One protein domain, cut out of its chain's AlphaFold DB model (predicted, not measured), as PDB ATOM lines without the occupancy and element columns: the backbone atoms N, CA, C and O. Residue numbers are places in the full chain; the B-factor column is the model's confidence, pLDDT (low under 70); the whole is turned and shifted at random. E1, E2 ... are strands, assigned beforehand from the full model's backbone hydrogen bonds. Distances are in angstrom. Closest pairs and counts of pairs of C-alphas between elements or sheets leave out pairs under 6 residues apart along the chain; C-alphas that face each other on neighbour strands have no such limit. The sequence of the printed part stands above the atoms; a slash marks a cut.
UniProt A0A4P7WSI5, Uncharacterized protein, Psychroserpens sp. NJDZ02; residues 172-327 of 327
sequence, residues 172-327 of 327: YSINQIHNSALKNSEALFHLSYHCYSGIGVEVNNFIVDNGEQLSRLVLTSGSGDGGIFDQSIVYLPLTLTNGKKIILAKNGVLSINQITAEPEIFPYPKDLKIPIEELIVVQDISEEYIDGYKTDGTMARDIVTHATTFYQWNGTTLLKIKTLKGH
ATOM      1  N   TYR A 172      17.079   8.240   4.268       86.75
ATOM      2  CA  TYR A 172      18.422   8.731   4.018       86.75
ATOM      3  C   TYR A 172      18.394   9.834   2.963       86.75
ATOM      4  O   TYR A 172      17.601   9.819   2.018       86.75
ATOM      5  N   SER A 173      19.325  10.766   3.100       88.06
ATOM      6  CA  SER A 173      19.685  11.726   2.070       88.06
ATOM      7  C   SER A 173      21.021  11.325   1.468       88.06
ATOM      8  O   SER A 173      21.901  10.799   2.152       88.06
ATOM      9  N   ILE A 174      21.183  11.560   0.174       90.44
ATOM     10  CA  ILE A 174      22.461  11.359  -0.483       90.44
ATOM     11  C   ILE A 174      22.773  12.539  -1.379       90.44
ATOM     12  O   ILE A 174      21.948  12.985  -2.172       90.44
ATOM     13  N   ASN A 175      23.996  13.029  -1.243       90.44
ATOM     14  CA  ASN A 175      24.527  14.108  -2.045       90.44
ATOM     15  C   ASN A 175      25.833  13.665  -2.681       90.44
ATOM     16  O   ASN A 175      26.686  13.042  -2.045       90.44
ATOM     17  N   GLN A 176      26.010  14.016  -3.945       91.06
ATOM     18  CA  GLN A 176      27.297  13.861  -4.589       91.06
ATOM     19  C   GLN A 176      28.217  15.042  -4.256       91.06
ATOM     20  O   GLN A 176      27.829  16.205  -4.339       91.06
ATOM     21  N   ILE A 177      29.482  14.741  -3.970       92.88
ATOM     22  CA  ILE A 177      30.535  15.730  -3.746       92.88
ATOM     23  C   ILE A 177      31.255  16.004  -5.079       92.88
ATOM     24  O   ILE A 177      32.247  15.362  -5.422       92.88
ATOM     25  N   HIS A 178      30.728  16.950  -5.863       87.19
ATOM     26  CA  HIS A 178      31.133  17.178  -7.262       87.19
ATOM     27  C   HIS A 178      32.570  17.686  -7.469       87.19
ATOM     28  O   HIS A 178      33.186  17.364  -8.482       87.19
ATOM     29  N   ASN A 179      33.121  18.454  -6.528       90.06
ATOM     30  CA  ASN A 179      34.457  19.058  -6.642       90.06
ATOM     31  C   ASN A 179      35.483  18.376  -5.732       90.06
ATOM     32  O   ASN A 179      36.383  19.035  -5.208       90.06
ATOM     33  N   SER A 180      35.322  17.074  -5.490       93.38
ATOM     34  CA  SER A 180      36.289  16.323  -4.698       93.38
ATOM     35  C   SER A 180      37.670  16.365  -5.356       93.38
ATOM     36  O   SER A 180      37.815  16.075  -6.541       93.38
ATOM     37  N   ALA A 181      38.682  16.714  -4.566       95.44
ATOM     38  CA  ALA A 181      40.092  16.618  -4.930       95.44
ATOM     39  C   ALA A 181      40.728  15.324  -4.396       95.44
ATOM     40  O   ALA A 181      41.950  15.188  -4.409       95.44
ATOM     41  N   LEU A 182      39.917  14.396  -3.874       96.31
ATOM     42  CA  LEU A 182      40.404  13.153  -3.298       96.31
ATOM     43  C   LEU A 182      41.084  12.310  -4.384       96.31
ATOM     44  O   LEU A 182      40.507  12.031  -5.439       96.31
ATOM     45  N   LYS A 183      42.325  11.900  -4.130       95.31
ATOM     46  CA  LYS A 183      43.145  11.151  -5.085       95.31
ATOM     47  C   LYS A 183      42.439   9.872  -5.536       95.31
ATOM     48  O   LYS A 183      41.900   9.135  -4.717       95.31
ATOM     49  N   ASN A 184      42.493   9.579  -6.835       94.44
ATOM     50  CA  ASN A 184      41.875   8.395  -7.443       94.44
ATOM     51  C   ASN A 184      40.375   8.241  -7.127       94.44
ATOM     52  O   ASN A 184      39.882   7.124  -7.106       94.44
ATOM     53  N   SER A 185      39.648   9.331  -6.868       93.69
ATOM     54  CA  SER A 185      38.194   9.305  -6.688       93.69
ATOM     55  C   SER A 185      37.505   9.686  -7.997       93.69
ATOM     56  O   SER A 185      37.613  10.822  -8.450       93.69
ATOM     57  N   GLU A 186      36.766   8.759  -8.605       92.81
ATOM     58  CA  GLU A 186      35.906   9.060  -9.754       92.81
ATOM     59  C   GLU A 186      34.556   9.650  -9.325       92.81
ATOM     60  O   GLU A 186      34.016  10.532  -9.999       92.81
ATOM     61  N   ALA A 187      34.025   9.192  -8.191       94.06
ATOM     62  CA  ALA A 187      32.847   9.756  -7.548       94.06
ATOM     63  C   ALA A 187      32.964   9.634  -6.026       94.06
ATOM     64  O   ALA A 187      33.513   8.662  -5.513       94.06
ATOM     65  N   LEU A 188      32.423  10.620  -5.317       95.56
ATOM     66  CA  LEU A 188      32.357  10.643  -3.862       95.56
ATOM     67  C   LEU A 188      30.947  11.055  -3.451       95.56
ATOM     68  O   LEU A 188      30.427  12.064  -3.930       95.56
ATOM     69  N   PHE A 189      30.341  10.268  -2.576       95.50
ATOM     70  CA  PHE A 189      28.985  10.470  -2.095       95.50
ATOM     71  C   PHE A 189      28.995  10.680  -0.590       95.50
ATOM     72  O   PHE A 189      29.700   9.978   0.134       95.50
ATOM     73  N   HIS A 190      28.187  11.626  -0.133       95.44
ATOM     74  CA  HIS A 190      27.840  11.818   1.264       95.44
ATOM     75  C   HIS A 190      26.417  11.311   1.467       95.44
ATOM     76  O   HIS A 190      25.459  11.913   0.985       95.44
ATOM     77  N   LEU A 191      26.301  10.177   2.146       93.88
ATOM     78  CA  LEU A 191      25.046   9.615   2.611       93.88
ATOM     79  C   LEU A 191      24.833  10.060   4.060       93.88
ATOM     80  O   LEU A 191      25.682   9.802   4.912       93.88
ATOM     81  N   SER A 192      23.704  10.697   4.346       91.88
ATOM     82  CA  SER A 192      23.299  11.058   5.703       91.88
ATOM     83  C   SER A 192      21.979  10.386   6.043       91.88
ATOM     84  O   SER A 192      21.026  10.446   5.270       91.88
ATOM     85  N   TYR A 193      21.931   9.724   7.190       89.69
ATOM     86  CA  TYR A 193      20.726   9.091   7.710       89.69
ATOM     87  C   TYR A 193      20.642   9.319   9.208       89.69
ATOM     88  O   TYR A 193      21.656   9.505   9.887       89.69
ATOM     89  N   HIS A 194      19.417   9.330   9.707       84.00
ATOM     90  CA  HIS A 194      19.123   9.604  11.098       84.00
ATOM     91  C   HIS A 194      18.317   8.454  11.688       84.00
ATOM     92  O   HIS A 194      17.538   7.790  11.006       84.00
ATOM     93  N   CYS A 195      18.496   8.237  12.981       79.56
ATOM     94  CA  CYS A 195      17.639   7.368  13.757       79.56
ATOM     95  C   CYS A 195      17.151   8.091  15.010       79.56
ATOM     96  O   CYS A 195      17.953   8.512  15.841       79.56
ATOM     97  N   TYR A 196      15.834   8.145  15.196       69.62
ATOM     98  CA  TYR A 196      15.224   8.611  16.436       69.62
ATOM     99  C   TYR A 196      14.921   7.426  17.362       69.62
ATOM    100  O   TYR A 196      13.822   6.887  17.349       69.62
ATOM    101  N   SER A 197      15.890   7.033  18.194       65.75
ATOM    102  CA  SER A 197      15.635   6.172  19.359       65.75
ATOM    103  C   SER A 197      16.086   6.884  20.636       65.75
ATOM    104  O   SER A 197      17.248   6.786  21.035       65.75
ATOM    105  N   GLY A 198      15.190   7.657  21.252       69.69
ATOM    106  CA  GLY A 198      15.467   8.440  22.465       69.69
ATOM    107  C   GLY A 198      16.408   9.628  22.229       69.69
ATOM    108  O   GLY A 198      15.953  10.761  22.179       69.69
ATOM    109  N   ILE A 199      17.698   9.345  22.048       69.94
ATOM    110  CA  ILE A 199      18.811  10.310  22.061       69.94
ATOM    111  C   ILE A 199      19.100  10.893  20.660       69.94
ATOM    112  O   ILE A 199      19.868  11.832  20.527       69.94
ATOM    113  N   GLY A 200      18.480  10.356  19.601       75.81
ATOM    114  CA  GLY A 200      18.718  10.789  18.218       75.81
ATOM    115  C   GLY A 200      20.158  10.522  17.756       75.81
ATOM    116  O   GLY A 200      21.118  11.074  18.279       75.81
ATOM    117  N   VAL A 201      20.340   9.669  16.752       83.88
ATOM    118  CA  VAL A 201      21.658   9.415  16.157       83.88
ATOM    119  C   VAL A 201      21.662   9.940  14.734       83.88
ATOM    120  O   VAL A 201      20.858   9.508  13.910       83.88
ATOM    121  N   GLU A 202      22.595  10.833  14.435       88.81
ATOM    122  CA  GLU A 202      22.893  11.278  13.079       88.81
ATOM    123  C   GLU A 202      24.129  10.546  12.574       88.81
ATOM    124  O   GLU A 202      25.147  10.472  13.262       88.81
ATOM    125  N   VAL A 203      24.071  10.007  11.359       91.69
ATOM    126  CA  VAL A 203      25.189   9.274  10.767       91.69
ATOM    127  C   VAL A 203      25.554   9.870   9.419       91.69
ATOM    128  O   VAL A 203      24.694  10.121   8.577       91.69
ATOM    129  N   ASN A 204      26.852  10.070   9.208       94.44
ATOM    130  CA  ASN A 204      27.440  10.480   7.943       94.44
ATOM    131  C   ASN A 204      28.295   9.329   7.406       94.44
ATOM    132  O   ASN A 204      29.289   8.931   8.009       94.44
ATOM    133  N   ASN A 205      27.909   8.792   6.256       95.31
ATOM    134  CA  ASN A 205      28.602   7.713   5.569       95.31
ATOM    135  C   ASN A 205      29.115   8.229   4.224       95.31
ATOM    136  O   ASN A 205      28.341   8.640   3.360       95.31
ATOM    137  N   PHE A 206      30.429   8.225   4.047       97.19
ATOM    138  CA  PHE A 206      31.055   8.651   2.805       97.19
ATOM    139  C   PHE A 206      31.416   7.426   1.973       97.19
ATOM    140  O   PHE A 206      32.146   6.552   2.439       97.19
ATOM    141  N   ILE A 207      30.925   7.371   0.737       97.00
ATOM    142  CA  ILE A 207      31.144   6.261  -0.200       97.00
ATOM    143  C   ILE A 207      31.963   6.783  -1.377       97.00
ATOM    144  O   ILE A 207      31.598   7.791  -1.980       97.00
ATOM    145  N   VAL A 208      33.050   6.096  -1.722       96.44
ATOM    146  CA  VAL A 208      33.945   6.468  -2.825       96.44
ATOM    147  C   VAL A 208      33.914   5.413  -3.931       96.44
ATOM    148  O   VAL A 208      33.988   4.217  -3.652       96.44
ATOM    149  N   ASP A 209      33.814   5.852  -5.188       95.88
ATOM    150  CA  ASP A 209      34.168   5.060  -6.372       95.88
ATOM    151  C   ASP A 209      35.602   5.410  -6.761       95.88
ATOM    152  O   ASP A 209      35.859   6.529  -7.212       95.88
ATOM    153  N   ASN A 210      36.530   4.465  -6.624       94.44
ATOM    154  CA  ASN A 210      37.921   4.687  -7.022       94.44
ATOM    155  C   ASN A 210      38.209   4.343  -8.499       94.44
ATOM    156  O   ASN A 210      39.361   4.263  -8.920       94.44
ATOM    157  N   GLY A 211      37.157   4.099  -9.283       91.81
ATOM    158  CA  GLY A 211      37.225   3.659 -10.672       91.81
ATOM    159  C   GLY A 211      37.052   2.151 -10.819       91.81
ATOM    160  O   GLY A 211      36.335   1.722 -11.729       91.81
ATOM    161  N   GLU A 212      37.624   1.374  -9.897       91.75
ATOM    162  CA  GLU A 212      37.554  -0.091  -9.863       91.75
ATOM    163  C   GLU A 212      36.365  -0.579  -9.029       91.75
ATOM    164  O   GLU A 212      35.579  -1.407  -9.492       91.75
ATOM    165  N   GLN A 213      36.185  -0.026  -7.829       94.12
ATOM    166  CA  GLN A 213      35.158  -0.457  -6.886       94.12
ATOM    167  C   GLN A 213      34.535   0.705  -6.112       94.12
ATOM    168  O   GLN A 213      35.172   1.726  -5.847       94.12
ATOM    169  N   LEU A 214      33.283   0.502  -5.700       95.75
ATOM    170  CA  LEU A 214      32.643   1.303  -4.666       95.75
ATOM    171  C   LEU A 214      33.059   0.778  -3.287       95.75
ATOM    172  O   LEU A 214      33.069  -0.430  -3.052       95.75
ATOM    173  N   SER A 215      33.385   1.676  -2.363       95.62
ATOM    174  CA  SER A 215      33.747   1.307  -0.993       95.62
ATOM    175  C   SER A 215      33.374   2.394   0.010       95.62
ATOM    176  O   SER A 215      33.269   3.574  -0.333       95.62
ATOM    177  N   ARG A 216      33.184   1.992   1.270       95.88
ATOM    178  CA  ARG A 216      33.037   2.923   2.387       95.88
ATOM    179  C   ARG A 216      34.375   3.618   2.628       95.88
ATOM    180  O   ARG A 216      35.361   2.955   2.944       95.88
ATOM    181  N   LEU A 217      34.390   4.942   2.523       97.06
ATOM    182  CA  LEU A 217      35.556   5.767   2.818       97.06
ATOM    183  C   LEU A 217      35.680   6.013   4.321       97.06
ATOM    184  O   LEU A 217      36.693   5.676   4.928       97.06
ATOM    185  N   VAL A 218      34.642   6.590   4.925       96.62
ATOM    186  CA  VAL A 218      34.585   6.862   6.363       96.62
ATOM    187  C   VAL A 218      33.131   6.907   6.823       96.62
ATOM    188  O   VAL A 218      32.255   7.369   6.094       96.62
ATOM    189  N   LEU A 219      32.887   6.399   8.028       94.12
ATOM    190  CA  LEU A 219      31.597   6.442   8.705       94.12
ATOM    191  C   LEU A 219      31.781   7.213  10.005       94.12
ATOM    192  O   LEU A 219      32.660   6.866  10.795       94.12
ATOM    193  N   THR A 220      30.965   8.233  10.220       94.38
ATOM    194  CA  THR A 220      30.977   9.025  11.443       94.38
ATOM    195  C   THR A 220      29.567   9.198  11.980       94.38
ATOM    196  O   THR A 220      28.600   9.158  11.222       94.38
ATOM    197  N   SER A 221      29.440   9.375  13.290       91.50
ATOM    198  CA  SER A 221      28.147   9.555  13.945       91.50
ATOM    199  C   SER A 221      28.176  10.716  14.928       91.50
ATOM    200  O   SER A 221      29.236  11.116  15.414       91.50
ATOM    201  N   GLY A 222      26.999  11.247  15.217       88.81
ATOM    202  CA  GLY A 222      26.744  12.143  16.328       88.81
ATOM    203  C   GLY A 222      25.474  11.730  17.058       88.81
ATOM    204  O   GLY A 222      24.615  11.053  16.491       88.81
ATOM    205  N   SER A 223      25.378  12.114  18.319       89.31
ATOM    206  CA  SER A 223      24.223  11.861  19.178       89.31
ATOM    207  C   SER A 223      24.183  12.881  20.302       89.31
ATOM    208  O   SER A 223      25.236  13.367  20.703       89.31
ATOM    209  N   GLY A 224      23.014  13.186  20.856       83.12
ATOM    210  CA  GLY A 224      22.959  14.098  21.996       83.12
ATOM    211  C   GLY A 224      21.623  14.107  22.718       83.12
ATOM    212  O   GLY A 224      20.570  14.078  22.096       83.12
ATOM    213  N   ASP A 225      21.674  14.161  24.043       79.38
ATOM    214  CA  ASP A 225      20.505  14.247  24.919       79.38
ATOM    215  C   ASP A 225      20.840  15.131  26.123       79.38
ATOM    216  O   ASP A 225      21.992  15.227  26.545       79.38
ATOM    217  N   GLY A 226      19.827  15.793  26.678       73.12
ATOM    218  CA  GLY A 226      19.920  16.426  27.993       73.12
ATOM    219  C   GLY A 226      20.994  17.505  28.139       73.12
ATOM    220  O   GLY A 226      21.433  17.759  29.254       73.12
ATOM    221  N   GLY A 227      21.420  18.138  27.043       76.06
ATOM    222  CA  GLY A 227      22.462  19.165  27.071       76.06
ATOM    223  C   GLY A 227      23.878  18.650  26.792       76.06
ATOM    224  O   GLY A 227      24.797  19.456  26.776       76.06
ATOM    225  N   ILE A 228      24.070  17.364  26.507       81.50
ATOM    226  CA  ILE A 228      25.348  16.827  26.021       81.50
ATOM    227  C   ILE A 228      25.170  16.415  24.567       81.50
ATOM    228  O   ILE A 228      24.156  15.811  24.213       81.50
ATOM    229  N   PHE A 229      26.145  16.723  23.718       87.19
ATOM    230  CA  PHE A 229      26.168  16.195  22.364       87.19
ATOM    231  C   PHE A 229      27.573  15.797  21.922       87.19
ATOM    232  O   PHE A 229      28.551  16.516  22.120       87.19
ATOM    233  N   ASP A 230      27.634  14.648  21.264       90.25
ATOM    234  CA  ASP A 230      28.798  14.127  20.577       90.25
ATOM    235  C   ASP A 230      28.600  14.314  19.075       90.25
ATOM    236  O   ASP A 230      27.547  13.998  18.519       90.25
ATOM    237  N   GLN A 231      29.625  14.801  18.387       91.88
ATOM    238  CA  GLN A 231      29.611  14.972  16.945       91.88
ATOM    239  C   GLN A 231      30.952  14.573  16.344       91.88
ATOM    240  O   GLN A 231      32.010  15.003  16.791       91.88
ATOM    241  N   SER A 232      30.890  13.816  15.253       94.94
ATOM    242  CA  SER A 232      32.059  13.463  14.453       94.94
ATOM    243  C   SER A 232      31.981  14.127  13.073       94.94
ATOM    244  O   SER A 232      31.138  13.782  12.239       94.94
ATOM    245  N   ILE A 233      32.866  15.091  12.824       94.75
ATOM    246  CA  ILE A 233      32.924  15.917  11.612       94.75
ATOM    247  C   ILE A 233      34.022  15.401  10.682       94.75
ATOM    248  O   ILE A 233      35.162  15.232  11.107       94.75
ATOM    249  N   VAL A 234      33.716  15.215   9.397       97.62
ATOM    250  CA  VAL A 234      34.713  14.816   8.390       97.62
ATOM    251  C   VAL A 234      35.127  16.028   7.570       97.62
ATOM    252  O   VAL A 234      34.277  16.783   7.118       97.62
ATOM    253  N   TYR A 235      36.418  16.200   7.305       98.12
ATOM    254  CA  TYR A 235      36.920  17.173   6.342       98.12
ATOM    255  C   TYR A 235      37.559  16.462   5.160       98.12
ATOM    256  O   TYR A 235      38.452  15.625   5.325       98.12
ATOM    257  N   LEU A 236      37.090  16.820   3.967       98.12
ATOM    258  CA  LEU A 236      37.470  16.195   2.706       98.12
ATOM    259  C   LEU A 236      38.123  17.213   1.772       98.12
ATOM    260  O   LEU A 236      37.731  18.385   1.774       98.12
ATOM    261  N   PRO A 237      39.093  16.788   0.951       97.38
ATOM    262  CA  PRO A 237      39.762  17.683   0.029       97.38
ATOM    263  C   PRO A 237      38.814  18.080  -1.109       97.38
ATOM    264  O   PRO A 237      38.274  17.224  -1.810       97.38
ATOM    265  N   LEU A 238      38.622  19.386  -1.305       95.75
ATOM    266  CA  LEU A 238      37.833  19.968  -2.389       95.75
ATOM    267  C   LEU A 238      38.671  20.925  -3.226       95.75
ATOM    268  O   LEU A 238      39.402  21.764  -2.694       95.75
ATOM    269  N   THR A 239      38.491  20.861  -4.539       93.94
ATOM    270  CA  THR A 239      39.063  21.817  -5.481       93.94
ATOM    271  C   THR A 239      38.203  23.082  -5.562       93.94
ATOM    272  O   THR A 239      37.008  23.030  -5.839       93.94
ATOM    273  N   LEU A 240      38.834  24.245  -5.403       89.50
ATOM    274  CA  LEU A 240      38.264  25.569  -5.658       89.50
ATOM    275  C   LEU A 240      38.847  26.182  -6.939       89.50
ATOM    276  O   LEU A 240      39.990  25.911  -7.319       89.50
ATOM    277  N   THR A 241      38.116  27.131  -7.539       73.44
ATOM    278  CA  THR A 241      38.633  28.054  -8.580       73.44
ATOM    279  C   THR A 241      39.344  27.349  -9.747       73.44
ATOM    280  O   THR A 241      40.540  27.545  -9.971       73.44
ATOM    281  N   ASN A 242      38.608  26.522 -10.498       68.25
ATOM    282  CA  ASN A 242      39.081  25.841 -11.714       68.25
ATOM    283  C   ASN A 242      40.408  25.069 -11.537       68.25
ATOM    284  O   ASN A 242      41.282  25.145 -12.397       68.25
ATOM    285  N   GLY A 243      40.600  24.367 -10.413       70.19
ATOM    286  CA  GLY A 243      41.780  23.511 -10.202       70.19
ATOM    287  C   GLY A 243      42.917  24.118  -9.381       70.19
ATOM    288  O   GLY A 243      43.857  23.409  -9.045       70.19
ATOM    289  N   LYS A 244      42.880  25.416  -9.054       80.19
ATOM    290  CA  LYS A 244      44.077  26.122  -8.550       80.19
ATOM    291  C   LYS A 244      44.327  26.009  -7.051       80.19
ATOM    292  O   LYS A 244      45.449  26.246  -6.610       80.19
ATOM    293  N   LYS A 245      43.298  25.725  -6.257       91.00
ATOM    294  CA  LYS A 245      43.412  25.665  -4.798       91.00
ATOM    295  C   LYS A 245      42.635  24.474  -4.279       91.00
ATOM    296  O   LYS A 245      41.504  24.264  -4.699       91.00
ATOM    297  N   ILE A 246      43.226  23.744  -3.343       94.94
ATOM    298  CA  ILE A 246      42.566  22.647  -2.643       94.94
ATOM    299  C   ILE A 246      42.436  23.034  -1.174       94.94
ATOM    300  O   ILE A 246      43.345  23.636  -0.596       94.94
ATOM    301  N   ILE A 247      41.273  22.752  -0.600       95.94
ATOM    302  CA  ILE A 247      40.946  22.990   0.808       95.94
ATOM    303  C   ILE A 247      40.405  21.710   1.433       95.94
ATOM    304  O   ILE A 247      39.926  20.845   0.712       95.94
ATOM    305  N   LEU A 248      40.426  21.611   2.761       97.50
ATOM    306  CA  LEU A 248      39.721  20.566   3.500       97.50
ATOM    307  C   LEU A 248      38.381  21.133   3.975       97.50
ATOM    308  O   LEU A 248      38.363  21.955   4.886       97.50
ATOM    309  N   ALA A 249      37.279  20.747   3.337       96.56
ATOM    310  CA  ALA A 249      35.949  21.284   3.619       96.56
ATOM    311  C   ALA A 249      35.118  20.322   4.473       96.56
ATOM    312  O   ALA A 249      35.148  19.106   4.251       96.56
ATOM    313  N   LYS A 250      34.361  20.881   5.421       95.44
ATOM    314  CA  LYS A 250      33.457  20.141   6.302       95.44
ATOM    315  C   LYS A 250      32.421  19.350   5.498       95.44
ATOM    316  O   LYS A 250      31.749  19.887   4.626       95.44
ATOM    317  N   ASN A 251      32.324  18.054   5.768       93.44
ATOM    318  CA  ASN A 251      31.482  17.063   5.097       93.44
ATOM    319  C   ASN A 251      31.524  17.137   3.556       93.44
ATOM    320  O   ASN A 251      30.560  16.792   2.881       93.44
ATOM    321  N   GLY A 252      32.644  17.600   2.985       91.06
ATOM    322  CA  GLY A 252      32.802  17.767   1.539       91.06
ATOM    323  C   GLY A 252      31.919  18.857   0.919       91.06
ATOM    324  O   GLY A 252      31.737  18.864  -0.297       91.06
ATOM    325  N   VAL A 253      31.420  19.808   1.712       91.62
ATOM    326  CA  VAL A 253      30.686  20.986   1.234       91.62
ATOM    327  C   VAL A 253      31.369  22.246   1.757       91.62
ATOM    328  O   VAL A 253      31.706  22.349   2.931       91.62
ATOM    329  N   LEU A 254      31.590  23.230   0.882       91.75
ATOM    330  CA  LEU A 254      32.046  24.545   1.326       91.75
ATOM    331  C   LEU A 254      30.843  25.347   1.835       91.75
ATOM    332  O   LEU A 254      30.109  25.941   1.044       91.75
ATOM    333  N   SER A 255      30.663  25.361   3.149       92.19
ATOM    334  CA  SER A 255      29.671  26.161   3.867       92.19
ATOM    335  C   SER A 255      30.326  27.320   4.623       92.19
ATOM    336  O   SER A 255      31.536  27.341   4.865       92.19
ATOM    337  N   ILE A 256      29.506  28.309   4.980       91.94
ATOM    338  CA  ILE A 256      29.881  29.412   5.865       91.94
ATOM    339  C   ILE A 256      29.211  29.171   7.211       91.94
ATOM    340  O   ILE A 256      28.001  28.943   7.272       91.94
ATOM    341  N   ASN A 257      29.988  29.242   8.285       87.88
ATOM    342  CA  ASN A 257      29.458  29.210   9.633       87.88
ATOM    343  C   ASN A 257      28.588  30.456   9.848       87.88
ATOM    344  O   ASN A 257      29.054  31.586   9.714       87.88
ATOM    345  N   GLN A 258      27.313  30.255  10.175       84.62
ATOM    346  CA  GLN A 258      26.348  31.353  10.287       84.62
ATOM    347  C   GLN A 258      26.639  32.305  11.457       84.62
ATOM    348  O   GLN A 258      26.180  33.443  11.431       84.62
ATOM    349  N   ILE A 259      27.389  31.851  12.465       80.81
ATOM    350  CA  ILE A 259      27.732  32.629  13.658       80.81
ATOM    351  C   ILE A 259      29.010  33.432  13.413       80.81
ATOM    352  O   ILE A 259      29.034  34.637  13.644       80.81
ATOM    353  N   THR A 260      30.073  32.783  12.931       85.62
ATOM    354  CA  THR A 260      31.383  33.433  12.754       85.62
ATOM    355  C   THR A 260      31.540  34.119  11.397       85.62
ATOM    356  O   THR A 260      32.468  34.901  11.218       85.62
ATOM    357  N   ALA A 261      30.653  33.836  10.435       87.31
ATOM    358  CA  ALA A 261      30.779  34.222   9.027       87.31
ATOM    359  C   ALA A 261      32.079  33.725   8.354       87.31
ATOM    360  O   ALA A 261      32.465  34.216   7.291       87.31
ATOM    361  N   GLU A 262      32.738  32.723   8.940       91.88
ATOM    362  CA  GLU A 262      33.951  32.110   8.406       91.88
ATOM    363  C   GLU A 262      33.638  30.818   7.634       91.88
ATOM    364  O   GLU A 262      32.655  30.132   7.932       91.88
ATOM    365  N   PRO A 263      34.457  30.450   6.634       92.38
ATOM    366  CA  PRO A 263      34.299  29.181   5.937       92.38
ATOM    367  C   PRO A 263      34.574  27.994   6.869       92.38
ATOM    368  O   PRO A 263      35.570  27.977   7.589       92.38
ATOM    369  N   GLU A 264      33.731  26.963   6.804       94.50
ATOM    370  CA  GLU A 264      33.892  25.735   7.592       94.50
ATOM    371  C   GLU A 264      34.950  24.813   6.960       94.50
ATOM    372  O   GLU A 264      34.652  23.823   6.282       94.50
ATOM    373  N   ILE A 265      36.220  25.177   7.153       95.94
ATOM    374  CA  ILE A 265      37.386  24.470   6.614       95.94
ATOM    375  C   ILE A 265      38.358  24.047   7.714       95.94
ATOM    376  O   ILE A 265      38.489  24.714   8.736       95.94
ATOM    377  N   PHE A 266      39.109  22.976   7.462       96.56
ATOM    378  CA  PHE A 266      40.198  22.543   8.333       96.56
ATOM    379  C   PHE A 266      41.558  23.052   7.811       96.56
ATOM    380  O   PHE A 266      41.880  22.848   6.632       96.56
ATOM    381  N   PRO A 267      42.396  23.697   8.647       95.31
ATOM    382  CA  PRO A 267      43.729  24.134   8.240       95.31
ATOM    383  C   PRO A 267      44.635  22.954   7.873       95.31
ATOM    384  O   PRO A 267      44.833  22.036   8.662       95.31
ATOM    385  N   TYR A 268      45.242  22.982   6.685       94.81
ATOM    386  CA  TYR A 268      46.113  21.895   6.235       94.81
ATOM    387  C   TYR A 268      47.390  21.762   7.105       94.81
ATOM    388  O   TYR A 268      48.188  22.707   7.167       94.81
ATOM    389  N   PRO A 269      47.636  20.595   7.736       93.50
ATOM    390  CA  PRO A 269      48.792  20.355   8.602       93.50
ATOM    391  C   PRO A 269      50.054  20.020   7.788       93.50
ATOM    392  O   PRO A 269      50.333  18.866   7.456       93.50
ATOM    393  N   LYS A 270      50.854  21.041   7.459       90.56
ATOM    394  CA  LYS A 270      52.070  20.892   6.628       90.56
ATOM    395  C   LYS A 270      53.122  19.935   7.215       90.56
ATOM    396  O   LYS A 270      53.926  19.385   6.466       90.56
ATOM    397  N   ASP A 271      53.132  19.737   8.531       94.00
ATOM    398  CA  ASP A 271      54.048  18.840   9.246       94.00
ATOM    399  C   ASP A 271      53.830  17.359   8.907       94.00
ATOM    400  O   ASP A 271      54.774  16.572   8.989       94.00
ATOM    401  N   LEU A 272      52.617  16.979   8.486       93.69
ATOM    402  CA  LEU A 272      52.283  15.588   8.178       93.69
ATOM    403  C   LEU A 272      52.936  15.060   6.901       93.69
ATOM    404  O   LEU A 272      53.021  13.847   6.740       93.69
ATOM    405  N   LYS A 273      53.400  15.939   6.000       94.25
ATOM    406  CA  LYS A 273      53.988  15.566   4.698       94.25
ATOM    407  C   LYS A 273      53.090  14.657   3.834       94.25
ATOM    408  O   LYS A 273      53.591  13.958   2.960       94.25
ATOM    409  N   ILE A 274      51.777  14.681   4.061       95.75
ATOM    410  CA  ILE A 274      50.776  13.959   3.261       95.75
ATOM    411  C   ILE A 274      50.164  14.949   2.268       95.75
ATOM    412  O   ILE A 274      49.699  15.995   2.725       95.75
ATOM    413  N   PRO A 275      50.141  14.671   0.952       96.31
ATOM    414  CA  PRO A 275      49.455  15.522  -0.021       96.31
ATOM    415  C   PRO A 275      48.006  15.801   0.397       96.31
ATOM    416  O   PRO A 275      47.334  14.921   0.931       96.31
ATOM    417  N   ILE A 276      47.508  17.020   0.180       96.94
ATOM    418  CA  ILE A 276      46.161  17.402   0.638       96.94
ATOM    419  C   ILE A 276      45.069  16.545  -0.020       96.94
ATOM    420  O   ILE A 276      44.081  16.210   0.620       96.94
ATOM    421  N   GLU A 277      45.295  16.112  -1.256       97.06
ATOM    422  CA  GLU A 277      44.465  15.201  -2.050       97.06
ATOM    423  C   GLU A 277      44.353  13.799  -1.443       97.06
ATOM    424  O   GLU A 277      43.464  13.029  -1.796       97.06
ATOM    425  N   GLU A 278      45.266  13.445  -0.546       97.88
ATOM    426  CA  GLU A 278      45.297  12.163   0.153       97.88
ATOM    427  C   GLU A 278      44.849  12.302   1.611       97.88
ATOM    428  O   GLU A 278      44.773  11.305   2.320       97.88
ATOM    429  N   LEU A 279      44.570  13.514   2.093       98.31
ATOM    430  CA  LEU A 279      44.309  13.761   3.504       98.31
ATOM    431  C   LEU A 279      42.810  13.791   3.804       98.31
ATOM    432  O   LEU A 279      42.067  14.596   3.246       98.31
ATOM    433  N   ILE A 280      42.392  12.967   4.763       98.31
ATOM    434  CA  ILE A 280      41.062  13.022   5.374       98.31
ATOM    435  C   ILE A 280      41.236  13.299   6.859       98.31
ATOM    436  O   ILE A 280      42.064  12.674   7.527       98.31
ATOM    437  N   VAL A 281      40.459  14.243   7.381       98.31
ATOM    438  CA  VAL A 281      40.488  14.601   8.801       98.31
ATOM    439  C   VAL A 281      39.133  14.291   9.411       98.31
ATOM    440  O   VAL A 281      38.111  14.648   8.837       98.31
ATOM    441  N   VAL A 282      39.126  13.638  10.566       98.06
ATOM    442  CA  VAL A 282      37.921  13.428  11.372       98.06
ATOM    443  C   VAL A 282      38.115  14.137  12.703       98.06
ATOM    444  O   VAL A 282      39.121  13.901  13.375       98.06
ATOM    445  N   GLN A 283      37.196  15.031  13.053       96.38
ATOM    446  CA  GLN A 283      37.141  15.677  14.360       96.38
ATOM    447  C   GLN A 283      35.983  15.104  15.162       96.38
ATOM    448  O   GLN A 283      34.833  15.293  14.780       96.38
ATOM    449  N   ASP A 284      36.301  14.453  16.272       95.44
ATOM    450  CA  ASP A 284      35.336  13.995  17.260       95.44
ATOM    451  C   ASP A 284      35.270  15.057  18.366       95.44
ATOM    452  O   ASP A 284      36.292  15.405  18.966       95.44
ATOM    453  N   ILE A 285      34.086  15.613  18.591       92.50
ATOM    454  CA  ILE A 285      33.817  16.681  19.553       92.50
ATOM    455  C   ILE A 285      32.727  16.187  20.497       92.50
ATOM    456  O   ILE A 285      31.697  15.707  20.034       92.50
ATOM    457  N   SER A 286      32.956  16.319  21.797       90.62
ATOM    458  CA  SER A 286      31.947  16.149  22.840       90.62
ATOM    459  C   SER A 286      31.786  17.488  23.545       90.62
ATOM    460  O   SER A 286      32.765  18.038  24.060       90.62
ATOM    461  N   GLU A 287      30.579  18.036  23.506       88.19
ATOM    462  CA  GLU A 287      30.227  19.331  24.079       88.19
ATOM    463  C   GLU A 287      29.107  19.165  25.112       88.19
ATOM    464  O   GLU A 287      28.146  18.424  24.900       88.19
ATOM    465  N   GLU A 288      29.215  19.903  26.213       86.88
ATOM    466  CA  GLU A 288      28.175  20.034  27.232       86.88
ATOM    467  C   GLU A 288      27.679  21.484  27.261       86.88
ATOM    468  O   GLU A 288      28.462  22.438  27.305       86.88
ATOM    469  N   TYR A 289      26.364  21.676  27.212       81.00
ATOM    470  CA  TYR A 289      25.736  22.974  27.407       81.00
ATOM    471  C   TYR A 289      25.816  23.354  28.882       81.00
ATOM    472  O   TYR A 289      25.314  22.646  29.750       81.00
ATOM    473  N   ILE A 290      26.410  24.514  29.150       82.69
ATOM    474  CA  ILE A 290      26.448  25.100  30.487       82.69
ATOM    475  C   ILE A 290      25.332  26.143  30.573       82.69
ATOM    476  O   ILE A 290      25.067  26.855  29.602       82.69
ATOM    477  N   ASP A 291      24.709  26.279  31.743       79.50
ATOM    478  CA  ASP A 291      23.723  27.330  31.990       79.50
ATOM    479  C   ASP A 291      24.282  28.727  31.663       79.50
ATOM    480  O   ASP A 291      25.274  29.188  32.238       79.50
ATOM    481  N   GLY A 292      23.592  29.430  30.761       81.19
ATOM    482  CA  GLY A 292      23.862  30.822  30.411       81.19
ATOM    483  C   GLY A 292      24.383  31.047  28.988       81.19
ATOM    484  O   GLY A 292      24.330  30.185  28.112       81.19
ATOM    485  N   TYR A 293      24.859  32.268  28.753       80.31
ATOM    486  CA  TYR A 293      25.380  32.725  27.465       80.31
ATOM    487  C   TYR A 293      26.777  33.322  27.654       80.31
ATOM    488  O   TYR A 293      27.064  33.952  28.675       80.31
ATOM    489  N   LYS A 294      27.643  33.146  26.655       79.12
ATOM    490  CA  LYS A 294      28.924  33.846  26.543       79.12
ATOM    491  C   LYS A 294      28.688  35.343  26.311       79.12
ATOM    492  O   LYS A 294      27.591  35.784  25.966       79.12
ATOM    493  N   THR A 295      29.740  36.144  26.476       78.44
ATOM    494  CA  THR A 295      29.695  37.607  26.278       78.44
ATOM    495  C   THR A 295      29.335  38.027  24.851       78.44
ATOM    496  O   THR A 295      28.881  39.150  24.651       78.44
ATOM    497  N   ASP A 296      29.507  37.138  23.873       77.25
ATOM    498  CA  ASP A 296      29.118  37.323  22.471       77.25
ATOM    499  C   ASP A 296      27.649  36.945  22.179       77.25
ATOM    500  O   ASP A 296      27.200  37.051  21.039       77.25
ATOM    501  N   GLY A 297      26.886  36.527  23.197       73.62
ATOM    502  CA  GLY A 297      25.481  36.135  23.072       73.62
ATOM    503  C   GLY A 297      25.258  34.700  22.590       73.62
ATOM    504  O   GLY A 297      24.107  34.294  22.432       73.62
ATOM    505  N   THR A 298      26.315  33.914  22.372       74.81
ATOM    506  CA  THR A 298      26.194  32.478  22.072       74.81
ATOM    507  C   THR A 298      25.968  31.669  23.350       74.81
ATOM    508  O   THR A 298      26.358  32.100  24.435       74.81
ATOM    509  N   MET A 299      25.310  30.505  23.264       77.31
ATOM    510  CA  MET A 299      25.141  29.635  24.439       77.31
ATOM    511  C   MET A 299      26.504  29.245  25.023       77.31
ATOM    512  O   MET A 299      27.451  28.971  24.278       77.31
ATOM    513  N   ALA A 300      26.608  29.228  26.353       79.69
ATOM    514  CA  ALA A 300      27.799  28.726  27.019       79.69
ATOM    515  C   ALA A 300      27.920  27.214  26.780       79.69
ATOM    516  O   ALA A 300      26.951  26.467  26.902       79.69
ATOM    517  N   ARG A 301      29.113  26.776  26.378       81.00
ATOM    518  CA  ARG A 301      29.415  25.376  26.074       81.00
ATOM    519  C   ARG A 301      30.783  25.034  26.627       81.00
ATOM    520  O   ARG A 301      31.703  25.839  26.437       81.00
ATOM    521  N   ASP A 302      30.887  23.878  27.267       80.94
ATOM    522  CA  ASP A 302      32.153  23.255  27.627       80.94
ATOM    523  C   ASP A 302      32.519  22.214  26.575       80.94
ATOM    524  O   ASP A 302      31.680  21.406  26.180       80.94
ATOM    525  N   ILE A 303      33.767  22.227  26.114       79.00
ATOM    526  CA  ILE A 303      34.263  21.175  25.227       79.00
ATOM    527  C   ILE A 303      34.862  20.108  26.134       79.00
ATOM    528  O   ILE A 303      35.987  20.238  26.605       79.00
ATOM    529  N   VAL A 304      34.099  19.046  26.378       79.88
ATOM    530  CA  VAL A 304      34.498  17.944  27.262       79.88
ATOM    531  C   VAL A 304      35.583  17.096  26.607       79.88
ATOM    532  O   VAL A 304      36.477  16.562  27.266       79.88
ATOM    533  N   THR A 305      35.515  16.922  25.288       85.12
ATOM    534  CA  THR A 305      36.528  16.188  24.529       85.12
ATOM    535  C   THR A 305      36.635  16.738  23.119       85.12
ATOM    536  O   THR A 305      35.637  16.962  22.445       85.12
ATOM    537  N   HIS A 306      37.867  16.883  22.640       91.75
ATOM    538  CA  HIS A 306      38.145  17.166  21.240       91.75
ATOM    539  C   HIS A 306      39.264  16.247  20.756       91.75
ATOM    540  O   HIS A 306      40.378  16.276  21.271       91.75
ATOM    541  N   ALA A 307      38.999  15.409  19.760       95.69
ATOM    542  CA  ALA A 307      40.005  14.557  19.141       95.69
ATOM    543  C   ALA A 307      40.030  14.790  17.633       95.69
ATOM    544  O   ALA A 307      39.012  14.754  16.962       95.69
ATOM    545  N   THR A 308      41.217  15.017  17.079       97.25
ATOM    546  CA  THR A 308      41.417  15.142  15.634       97.25
ATOM    547  C   THR A 308      42.225  13.953  15.140       97.25
ATOM    548  O   THR A 308      43.403  13.807  15.478       97.25
ATOM    549  N   THR A 309      41.609  13.099  14.330       98.00
ATOM    550  CA  THR A 309      42.269  11.964  13.686       98.00
ATOM    551  C   THR A 309      42.564  12.270  12.223       98.00
ATOM    552  O   THR A 309      41.684  12.647  11.456       98.00
ATOM    553  N   PHE A 310      43.821  12.072  11.833       98.31
ATOM    554  CA  PHE A 310      44.294  12.240  10.465       98.31
ATOM    555  C   PHE A 310      44.426  10.879   9.798       98.31
ATOM    556  O   PHE A 310      45.049   9.963  10.351       98.31
ATOM    557  N   TYR A 311      43.891  10.776   8.591       98.38
ATOM    558  CA  TYR A 311      43.968   9.593   7.755       98.38
ATOM    559  C   TYR A 311      44.590   9.927   6.399       98.38
ATOM    560  O   TYR A 311      44.359  11.003   5.851       98.38
ATOM    561  N   GLN A 312      45.346   8.980   5.849       98.12
ATOM    562  CA  GLN A 312      45.841   9.022   4.482       98.12
ATOM    563  C   GLN A 312      45.046   8.053   3.611       98.12
ATOM    564  O   GLN A 312      45.007   6.848   3.864       98.12
ATOM    565  N   TRP A 313      44.438   8.579   2.561       97.69
ATOM    566  CA  TRP A 313      43.835   7.822   1.482       97.69
ATOM    567  C   TRP A 313      44.881   7.539   0.403       97.69
ATOM    568  O   TRP A 313      45.409   8.454  -0.226       97.69
ATOM    569  N   ASN A 314      45.168   6.263   0.159       95.06
ATOM    570  CA  ASN A 314      46.154   5.852  -0.848       95.06
ATOM    571  C   ASN A 314      45.544   5.569  -2.237       95.06
ATOM    572  O   ASN A 314      46.268   5.162  -3.145       95.06
ATOM    573  N   GLY A 315      44.233   5.770  -2.415       93.75
ATOM    574  CA  GLY A 315      43.492   5.408  -3.630       93.75
ATOM    575  C   GLY A 315      42.655   4.131  -3.513       93.75
ATOM    576  O   GLY A 315      41.805   3.884  -4.365       93.75
ATOM    577  N   THR A 316      42.865   3.330  -2.467       93.31
ATOM    578  CA  THR A 316      42.133   2.069  -2.251       93.31
ATOM    579  C   THR A 316      41.641   1.895  -0.820       93.31
ATOM    580  O   THR A 316      40.575   1.332  -0.599       93.31
ATOM    581  N   THR A 317      42.417   2.348   0.162       94.56
ATOM    582  CA  THR A 317      42.161   2.136   1.588       94.56
ATOM    583  C   THR A 317      42.511   3.377   2.390       94.56
ATOM    584  O   THR A 317      43.441   4.112   2.046       94.56
ATOM    585  N   LEU A 318      41.810   3.564   3.505       96.25
ATOM    586  CA  LEU A 318      42.071   4.644   4.441       96.25
ATOM    587  C   LEU A 318      43.022   4.180   5.557       96.25
ATOM    588  O   LEU A 318      42.713   3.249   6.298       96.25
ATOM    589  N   LEU A 319      44.183   4.825   5.680       97.50
ATOM    590  CA  LEU A 319      45.215   4.496   6.666       97.50
ATOM    591  C   LEU A 319      45.249   5.551   7.769       97.50
ATOM    592  O   LEU A 319      45.450   6.731   7.501       97.50
ATOM    593  N   LYS A 320      45.078   5.141   9.028       97.75
ATOM    594  CA  LYS A 320      45.191   6.055  10.172       97.75
ATOM    595  C   LYS A 320      46.649   6.464  10.386       97.75
ATOM    596  O   LYS A 320      47.516   5.606  10.502       97.75
ATOM    597  N   ILE A 321      46.896   7.768  10.499       97.75
ATOM    598  CA  ILE A 321      48.240   8.339  10.664       97.75
ATOM    599  C   ILE A 321      48.503   8.696  12.122       97.75
ATOM    600  O   ILE A 321      49.430   8.178  12.738       97.75
ATOM    601  N   LYS A 322      47.681   9.584  12.690       96.75
ATOM    602  CA  LYS A 322      47.764   9.982  14.100       96.75
ATOM    603  C   LYS A 322      46.425  10.509  14.602       96.75
ATOM    604  O   LYS A 322      45.614  10.985  13.812       96.75
ATOM    605  N   THR A 323      46.230  10.466  15.915       97.44
ATOM    606  CA  THR A 323      45.147  11.175  16.608       97.44
ATOM    607  C   THR A 323      45.772  12.173  17.571       97.44
ATOM    608  O   THR A 323      46.640  11.801  18.360       97.44
ATOM    609  N   LEU A 324      45.339  13.426  17.503       95.38
ATOM    610  CA  LEU A 324      45.663  14.463  18.475       95.38
ATOM    611  C   LEU A 324      44.461  14.636  19.397       95.38
ATOM    612  O   LEU A 324      43.346  14.794  18.910       95.38
ATOM    613  N   LYS A 325      44.682  14.600  20.709       91.94
ATOM    614  CA  LYS A 325      43.652  14.922  21.697       91.94
ATOM    615  C   LYS A 325      43.861  16.368  22.135       91.94
ATOM    616  O   LYS A 325      44.945  16.706  22.603       91.94
ATOM    617  N   GLY A 326      42.863  17.206  21.897       76.88
ATOM    618  CA  GLY A 326      42.716  18.508  22.525       76.88
ATOM    619  C   GLY A 326      42.125  18.339  23.922       76.88
ATOM    620  O   GLY A 326      41.319  17.432  24.148       76.88
ATOM    621  N   HIS A 327      42.581  19.186  24.836       51.16
ATOM    622  CA  HIS A 327      41.942  19.426  26.123       51.16
ATOM    623  C   HIS A 327      41.152  20.719  26.047       51.16
ATOM    624  O   HIS A 327      41.623  21.631  25.320       51.16
TER     625      HIS A 327
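What this domain is: This is residues 172 to 327 of the 327 residues of an uncharacterized protein of Psychroserpens sp. NJDZ02 (UniProt A0A4P7WSI5). One long, twisted antiparallel sheet forks at E5, with a wing of E1 to E4 and a wing of E7 to E9. E4 and E6 are staggered on one side of E5, E7 is on the other, and a long loop, residues 251 to 278, leads from E6 to E7. The printed part has 156 residues, no named helix and nine named strands, E1 to E9 in chain order; the class is all strand. The whole is compact, with a radius of gyration of the C-alphas of 16.5 A and spans of 50 by 35 by 28 A.

How they stand to each other: E1, residues 172 to 176, is an edge strand and antiparallel to E2, residues 187 to 195, at 161 degrees; N 173 and O 192 are 2.8 A apart. E3, residues 201 to 209, is on the other side of E2, with N 195 and O 201 at 2.8 A. E4, residues 214 to 225, follows at 167 degrees to E3, with N 204 and O 220 at 2.8 A. E5, residues 228 to 240, bends by 58 degrees at residue 237; it pairs with E4 through N 230 and O 223, 2.8 A. E6, residues 245 to 250, is an edge strand on the same side of E5 as E4, with N 238 and O 247 at 2.8 A. E1 to E6 form a meander, each strand the antiparallel neighbour of the one before. Residues 248 to 249 of E6 also pair antiparallel with residues 265 to 266. E7, residues 279 to 293, is on the other side of E5, with N 231 and O 285 at 2.8 A. E8, residues 299 to 313, forms a hairpin with E7, with N 284 and O 307 at 2.8 A. The edge strand E9, residues 318 to 326, ends a second meander, E7 to E9; N 308 and O 324 are 2.8 A apart. E1 and E9 are apart.

Where its parts are: E1 begins at C-alpha 172, (18.422, 8.731, 4.018). E4 is 34.5 A long, E5 35.3 A, E7 35.9 A and E8 36.8 A. E7 bends by 90 degrees at residue 290, E8 by 70 degrees at residue 302 and E9 by 57 degrees at residue 321. E9 ends at C-alpha 326, (42.716, 18.508, 22.525).

The domain as a whole: The two C-alphas farthest apart, those of Glu 212 and Thr 295, are 52.8 A apart. The printed part has no cut and ends at the chain's last residue, His 327. The link from E6 to E7, 28 residues, is long. The mean pLDDT of the printed part is 89.9; residues 196 to 199, 242 and 327 are under 70.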